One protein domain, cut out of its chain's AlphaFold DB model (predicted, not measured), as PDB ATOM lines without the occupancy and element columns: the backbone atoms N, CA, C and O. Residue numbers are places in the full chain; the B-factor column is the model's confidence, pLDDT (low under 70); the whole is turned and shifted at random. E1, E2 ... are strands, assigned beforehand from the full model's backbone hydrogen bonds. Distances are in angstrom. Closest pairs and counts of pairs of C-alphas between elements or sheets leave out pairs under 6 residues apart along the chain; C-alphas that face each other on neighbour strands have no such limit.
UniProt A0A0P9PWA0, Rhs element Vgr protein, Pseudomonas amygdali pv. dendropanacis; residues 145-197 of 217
ATOM      1  N   GLN A 145     160.223 172.379 142.275       85.31
ATOM      2  CA  GLN A 145     160.727 172.174 140.922       85.31
ATOM      3  C   GLN A 145     161.673 173.310 140.546       85.31
ATOM      4  O   GLN A 145     161.349 174.486 140.712       85.31
ATOM      5  N   MET A 146     162.844 172.956 140.026       79.19
ATOM      6  CA  MET A 146     163.808 173.897 139.473       79.19
ATOM      7  C   MET A 146     164.196 173.458 138.069       79.19
ATOM      8  O   MET A 146     164.595 172.313 137.866       79.19
ATOM      9  N   HIS A 147     164.108 174.386 137.122       87.19
ATOM     10  CA  HIS A 147     164.530 174.191 135.742       87.19
ATOM     11  C   HIS A 147     165.770 175.043 135.469       87.19
ATOM     12  O   HIS A 147     165.800 176.224 135.818       87.19
ATOM     13  N   LEU A 148     166.803 174.435 134.891       79.75
ATOM     14  CA  LEU A 148     167.982 175.130 134.398       79.75
ATOM     15  C   LEU A 148     168.010 174.992 132.881       79.75
ATOM     16  O   LEU A 148     168.051 173.872 132.366       79.75
ATOM     17  N   ASP A 149     168.057 176.127 132.190       77.94
ATOM     18  CA  ASP A 149     168.195 176.178 130.739       77.94
ATOM     19  C   ASP A 149     169.553 175.633 130.291       77.94
ATOM     20  O   ASP A 149     170.598 175.940 130.877       77.94
ATOM     21  N   ARG A 150     169.569 174.874 129.191       70.69
ATOM     22  CA  ARG A 150     170.787 174.219 128.658       70.69
ATOM     23  C   ARG A 150     171.950 175.176 128.425       70.69
ATOM     24  O   ARG A 150     173.102 174.788 128.617       70.69
ATOM     25  N   GLN A 151     171.651 176.423 128.059       69.19
ATOM     26  CA  GLN A 151     172.643 177.473 127.808       69.19
ATOM     27  C   GLN A 151     173.514 177.791 129.036       69.19
ATOM     28  O   GLN A 151     174.592 178.359 128.887       69.19
ATOM     29  N   MET A 152     173.072 177.412 130.240       61.19
ATOM     30  CA  MET A 152     173.758 177.720 131.495       61.19
ATOM     31  C   MET A 152     174.808 176.674 131.903       61.19
ATOM     32  O   MET A 152     175.628 176.967 132.772       61.19
ATOM     33  N   PHE A 153     174.801 175.458 131.334       63.62
ATOM     34  CA  PHE A 153     175.640 174.362 131.854       63.62
ATOM     35  C   PHE A 153     176.117 173.311 130.838       63.62
ATOM     36  O   PHE A 153     176.977 172.504 131.196       63.62
ATOM     37  N   ILE A 154     175.628 173.301 129.591       60.75
ATOM     38  CA  ILE A 154     176.128 172.392 128.546       60.75
ATOM     39  C   ILE A 154     176.795 173.216 127.441       60.75
ATOM     40  O   ILE A 154     176.208 174.154 126.907       60.75
ATOM     41  N   GLY A 155     178.037 172.866 127.099       61.03
ATOM     42  CA  GLY A 155     178.711 173.394 125.911       61.03
ATOM     43  C   GLY A 155     178.009 172.973 124.605       61.03
ATOM     44  O   GLY A 155     177.059 172.193 124.629       61.03
ATOM     45  N   PRO A 156     178.475 173.440 123.437       60.12
ATOM     46  CA  PRO A 156     177.805 173.197 122.151       60.12
ATOM     47  C   PRO A 156     177.635 171.709 121.784       60.12
ATOM     48  O   PRO A 156     176.732 171.368 121.024       60.12
ATOM     49  N   ASP A 157     178.444 170.818 122.361       63.56
ATOM     50  CA  ASP A 157     178.580 169.427 121.914       63.56
ATOM     51  C   ASP A 157     177.574 168.440 122.544       63.56
ATOM     52  O   ASP A 157     177.683 167.236 122.319       63.56
ATOM     53  N   ARG A 158     176.597 168.914 123.338       65.25
ATOM     54  CA  ARG A 158     175.541 168.084 123.973       65.25
ATOM     55  C   ARG A 158     176.067 166.816 124.682       65.25
ATOM     56  O   ARG A 158     175.403 165.781 124.705       65.25
ATOM     57  N   LEU A 159     177.261 166.898 125.269       67.19
ATOM     58  CA  LEU A 159     177.967 165.757 125.849       67.19
ATOM     59  C   LEU A 159     177.989 165.826 127.376       67.19
ATOM     60  O   LEU A 159     178.457 166.816 127.941       67.19
ATOM     61  N   LEU A 160     177.582 164.746 128.046       67.81
ATOM     62  CA  LEU A 160     177.797 164.589 129.483       67.81
ATOM     63  C   LEU A 160     178.997 163.666 129.712       67.81
ATOM     64  O   LEU A 160     178.952 162.480 129.385       67.81
ATOM     65  N   ARG A 161     180.090 164.222 130.244       65.62
ATOM     66  CA  ARG A 161     181.337 163.492 130.497       65.62
ATOM     67  C   ARG A 161     181.408 163.043 131.952       65.62
ATOM     68  O   ARG A 161     181.385 163.865 132.866       65.62
ATOM     69  N   LEU A 162     181.512 161.740 132.151       74.12
ATOM     70  CA  LEU A 162     181.754 161.110 133.440       74.12
ATOM     71  C   LEU A 162     183.242 161.231 133.812       74.12
ATOM     72  O   LEU A 162     184.105 161.469 132.962       74.12
ATOM     73  N   ALA A 163     183.548 161.116 135.105       71.81
ATOM     74  CA  ALA A 163     184.887 161.378 135.643       71.81
ATOM     75  C   ALA A 163     185.971 160.421 135.108       71.81
ATOM     76  O   ALA A 163     187.140 160.791 135.035       71.81
ATOM     77  N   ASP A 164     185.577 159.217 134.704       78.56
ATOM     78  CA  ASP A 164     186.419 158.195 134.073       78.56
ATOM     79  C   ASP A 164     186.640 158.430 132.565       78.56
ATOM     80  O   ASP A 164     187.344 157.668 131.906       78.56
ATOM     81  N   GLY A 165     186.075 159.508 132.015       74.56
ATOM     82  CA  GLY A 165     186.182 159.866 130.608       74.56
ATOM     83  C   GLY A 165     185.122 159.228 129.715       74.56
ATOM     84  O   GLY A 165     185.145 159.495 128.514       74.56
ATOM     85  N   VAL A 166     184.188 158.444 130.269       78.75
ATOM     86  CA  VAL A 166     183.026 157.940 129.528       78.75
ATOM     87  C   VAL A 166     182.098 159.103 129.194       78.75
ATOM     88  O   VAL A 166     181.832 159.968 130.028       78.75
ATOM     89  N   CYS A 167     181.587 159.128 127.967       75.62
ATOM     90  CA  CYS A 167     180.689 160.176 127.512       75.62
ATOM     91  C   CYS A 167     179.318 159.600 127.172       75.62
ATOM     92  O   CYS A 167     179.209 158.650 126.397       75.62
ATOM     93  N   LEU A 168     178.279 160.205 127.737       70.25
ATOM     94  CA  LEU A 168     176.893 159.915 127.401       70.25
ATOM     95  C   LEU A 168     176.432 160.902 126.327       70.25
ATOM     96  O   LEU A 168     176.489 162.118 126.523       70.25
ATOM     97  N   TYR A 169     175.979 160.352 125.201       73.00
ATOM     98  CA  TYR A 169     175.350 161.097 124.115       73.00
ATOM     99  C   TYR A 169     173.833 160.966 124.230       73.00
ATOM    100  O   TYR A 169     173.303 159.855 124.278       73.00
ATOM    101  N   LEU A 170     173.143 162.101 124.254       73.75
ATOM    102  CA  LEU A 170     171.684 162.180 124.236       73.75
ATOM    103  C   LEU A 170     171.250 162.575 122.824       73.75
ATOM    104  O   LEU A 170     171.596 163.659 122.352       73.75
ATOM    105  N   GLY A 171     170.526 161.688 122.140       73.06
ATOM    106  CA  GLY A 171     169.912 162.017 120.856       73.06
ATOM    107  C   GLY A 171     168.802 163.058 121.019       73.06
ATOM    108  O   GLY A 171     168.281 163.255 122.115       73.06
ATOM    109  N   GLU A 172     168.408 163.703 119.927       76.88
ATOM    110  CA  GLU A 172     167.231 164.579 119.921       76.88
ATOM    111  C   GLU A 172     165.975 163.805 120.373       76.88
ATOM    112  O   GLU A 172     165.796 162.632 120.037       76.88
ATOM    113  N   GLY A 173     165.154 164.432 121.209       77.94
ATOM    114  CA  GLY A 173     163.996 163.846 121.883       77.94
ATOM    115  C   GLY A 173     164.337 162.880 123.025       77.94
ATOM    116  O   GLY A 173     163.426 162.314 123.632       77.94
ATOM    117  N   SER A 174     165.622 162.659 123.329       78.81
ATOM    118  CA  SER A 174     166.029 161.730 124.387       78.81
ATOM    119  C   SER A 174     165.943 162.383 125.759       78.81
ATOM    120  O   SER A 174     166.425 163.494 125.974       78.81
ATOM    121  N   LYS A 175     165.378 161.641 126.711       84.19
ATOM    122  CA  LYS A 175     165.237 162.048 128.107       84.19
ATOM    123  C   LYS A 175     165.926 161.042 129.021       84.19
ATOM    124  O   LYS A 175     165.685 159.842 128.906       84.19
ATOM    125  N   VAL A 176     166.731 161.535 129.956       84.38
ATOM    126  CA  VAL A 176     167.302 160.745 131.054       84.38
ATOM    127  C   VAL A 176     166.690 161.206 132.366       84.38
ATOM    128  O   VAL A 176     166.660 162.399 132.651       84.38
ATOM    129  N   THR A 177     166.224 160.250 133.166       86.44
ATOM    130  CA  THR A 177     165.624 160.487 134.481       86.44
ATOM    131  C   THR A 177     166.357 159.650 135.529       86.44
ATOM    132  O   THR A 177     166.590 158.463 135.313       86.44
ATOM    133  N   LEU A 178     166.737 160.266 136.650       82.06
ATOM    134  CA  LEU A 178     167.263 159.596 137.836       82.06
ATOM    135  C   LEU A 178     166.315 159.844 139.005       82.06
ATOM    136  O   LEU A 178     166.135 160.990 139.417       82.06
ATOM    137  N   ASP A 179     165.777 158.766 139.564       84.62
ATOM    138  CA  ASP A 179     164.880 158.809 140.714       84.62
ATOM    139  C   ASP A 179     165.591 158.318 141.981       84.62
ATOM    140  O   ASP A 179     166.229 157.263 142.001       84.62
ATOM    141  N   ALA A 180     165.471 159.091 143.056       78.81
ATOM    142  CA  ALA A 180     166.002 158.798 144.381       78.81
ATOM    143  C   ALA A 180     164.932 159.105 145.440       78.81
ATOM    144  O   ALA A 180     164.821 160.222 145.953       78.81
ATOM    145  N   GLY A 181     164.118 158.100 145.768       82.31
ATOM    146  CA  GLY A 181     162.992 158.257 146.692       82.31
ATOM    147  C   GLY A 181     161.940 159.209 146.124       82.31
ATOM    148  O   GLY A 181     161.363 158.932 145.080       82.31
ATOM    149  N   SER A 182     161.701 160.334 146.802       80.88
ATOM    150  CA  SER A 182     160.806 161.402 146.332       80.88
ATOM    151  C   SER A 182     161.500 162.457 145.468       80.88
ATOM    152  O   SER A 182     160.892 163.477 145.156       80.88
ATOM    153  N   SER A 183     162.778 162.268 145.132       85.50
ATOM    154  CA  SER A 183     163.563 163.220 144.346       85.50
ATOM    155  C   SER A 183     163.786 162.696 142.934       85.50
ATOM    156  O   SER A 183     164.161 161.539 142.768       85.50
ATOM    157  N   THR A 184     163.626 163.556 141.935       88.50
ATOM    158  CA  THR A 184     163.819 163.230 140.522       88.50
ATOM    159  C   THR A 184     164.716 164.269 139.864       88.50
ATOM    160  O   THR A 184     164.519 165.475 140.024       88.50
ATOM    161  N   VAL A 185     165.689 163.795 139.093       88.69
ATOM    162  CA  VAL A 185     166.528 164.604 138.207       88.69
ATOM    163  C   VAL A 185     166.237 164.199 136.772       88.69
ATOM    164  O   VAL A 185     166.347 163.024 136.438       88.69
ATOM    165  N   GLN A 186     165.890 165.151 135.919       88.50
ATOM    166  CA  GLN A 186     165.578 164.929 134.512       88.50
ATOM    167  C   GLN A 186     166.473 165.792 133.625       88.50
ATOM    168  O   GLN A 186     166.663 166.970 133.903       88.50
ATOM    169  N   ILE A 187     166.999 165.208 132.552       87.38
ATOM    170  CA  ILE A 187     167.758 165.899 131.507       87.38
ATOM    171  C   ILE A 187     167.110 165.577 130.167       87.38
ATOM    172  O   ILE A 187     166.950 164.403 129.831       87.38
ATOM    173  N   ASP A 188     166.756 166.606 129.409       85.62
ATOM    174  CA  ASP A 188     166.108 166.486 128.104       85.62
ATOM    175  C   ASP A 188     166.569 167.593 127.146       85.62
ATOM    176  O   ASP A 188     167.684 168.125 127.270       85.62
ATOM    177  N   ASP A 189     165.731 167.885 126.146       81.69
ATOM    178  CA  ASP A 189     166.021 168.887 125.143       81.69
ATOM    179  C   ASP A 189     165.848 170.342 125.572       81.69
ATOM    180  O   ASP A 189     166.443 171.221 124.936       81.69
ATOM    181  N   ASP A 190     165.150 170.575 126.678       80.69
ATOM    182  CA  ASP A 190     164.898 171.898 127.239       80.69
ATOM    183  C   ASP A 190     165.902 172.226 128.346       80.69
ATOM    184  O   ASP A 190     166.364 173.364 128.455       80.69
ATOM    185  N   GLY A 191     166.346 171.226 129.115       80.44
ATOM    186  CA  GLY A 191     167.299 171.483 130.189       80.44
ATOM    187  C   GLY A 191     167.456 170.393 131.223       80.44
ATOM    188  O   GLY A 191     167.239 169.208 130.977       80.44
ATOM    189  N   LEU A 192     167.912 170.832 132.393       86.06
ATOM    190  CA  LEU A 192     168.007 170.025 133.600       86.06
ATOM    191  C   LEU A 192     166.855 170.435 134.514       86.06
ATOM    192  O   LEU A 192     166.791 171.578 134.961       86.06
ATOM    193  N   THR A 193     165.977 169.491 134.824       87.75
ATOM    194  CA  THR A 193     164.879 169.675 135.771       87.75
ATOM    195  C   THR A 193     165.155 168.877 137.041       87.75
ATOM    196  O   THR A 193     165.410 167.677 136.995       87.75
ATOM    197  N   LEU A 194     165.101 169.547 138.188       88.38
ATOM    198  CA  LEU A 194     165.271 168.970 139.519       88.38
ATOM    199  C   LEU A 194     163.946 169.090 140.272       88.38
ATOM    200  O   LEU A 194     163.418 170.189 140.413       88.38
ATOM    201  N   SER A 195     163.421 167.975 140.771       88.88
ATOM    202  CA  SER A 195     162.202 167.913 141.580       88.88
ATOM    203  C   SER A 195     162.536 167.238 142.900       88.88
ATOM    204  O   SER A 195     162.968 166.089 142.909       88.88
ATOM    205  N   SER A 196     162.432 167.938 144.027       84.38
ATOM    206  CA  SER A 196     162.746 167.371 145.351       84.38
ATOM    207  C   SER A 196     162.046 168.151 146.470       84.38
ATOM    208  O   SER A 196     161.767 169.336 146.286       84.38
ATOM    209  N   PRO A 197     161.848 167.572 147.671       84.75
ATOM    210  CA  PRO A 197     161.336 168.324 148.824       84.75
ATOM    211  C   PRO A 197     162.243 169.501 149.222       84.75
ATOM    212  O   PRO A 197     161.791 170.497 149.780       84.75
TER     213      PRO A 197
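What this domain is: This is residues 145 to 197 of the 217 residues of the protein "Rhs element Vgr protein" of Pseudomonas amygdali pv. dendropanacis (UniProt A0A0P9PWA0). A wall of four antiparallel strands in the order E1 E6 E5 E4 makes the larger part, and a small antiparallel hairpin, E2 and E3, is set off beyond its end where E4 begins. The printed part has 53 residues, six strands, E1 to E6, and no named helix: all strand. It is only just compact, close to loose, with a radius of gyration of the C-alphas of 11.7 A and spans of 31 by 24 by 19 A.

How they stand to each other: Edge strand E1, residues 145 to 149, is antiparallel to E6, residues 191 to 196; N 146 and O 194 are within hydrogen-bond range at 2.9 A. E2, residues 159 to 161, and E3, residues 167 to 169, form a hairpin, with N 168 and O 160 at 2.9 A. E4, residues 176 to 180, E5, residues 183 to 187, and E6 form a meander, each strand the antiparallel neighbour of the one before, with N 178 and O 185 at 2.8 A and N 186 and O 193 at 2.8 A. E3 and E4 are apart.

Where its parts are: E1 begins at C-alpha 145 (160.727, 172.174, 140.922). From first to last C-alpha, E4 measures 13.5 A and E6 16.4 A, ending at C-alpha 196 (162.746, 167.371, 145.351).

The domain as a whole: The printed part has no cut and no long link. Residues 151 to 161 have pLDDT under 70.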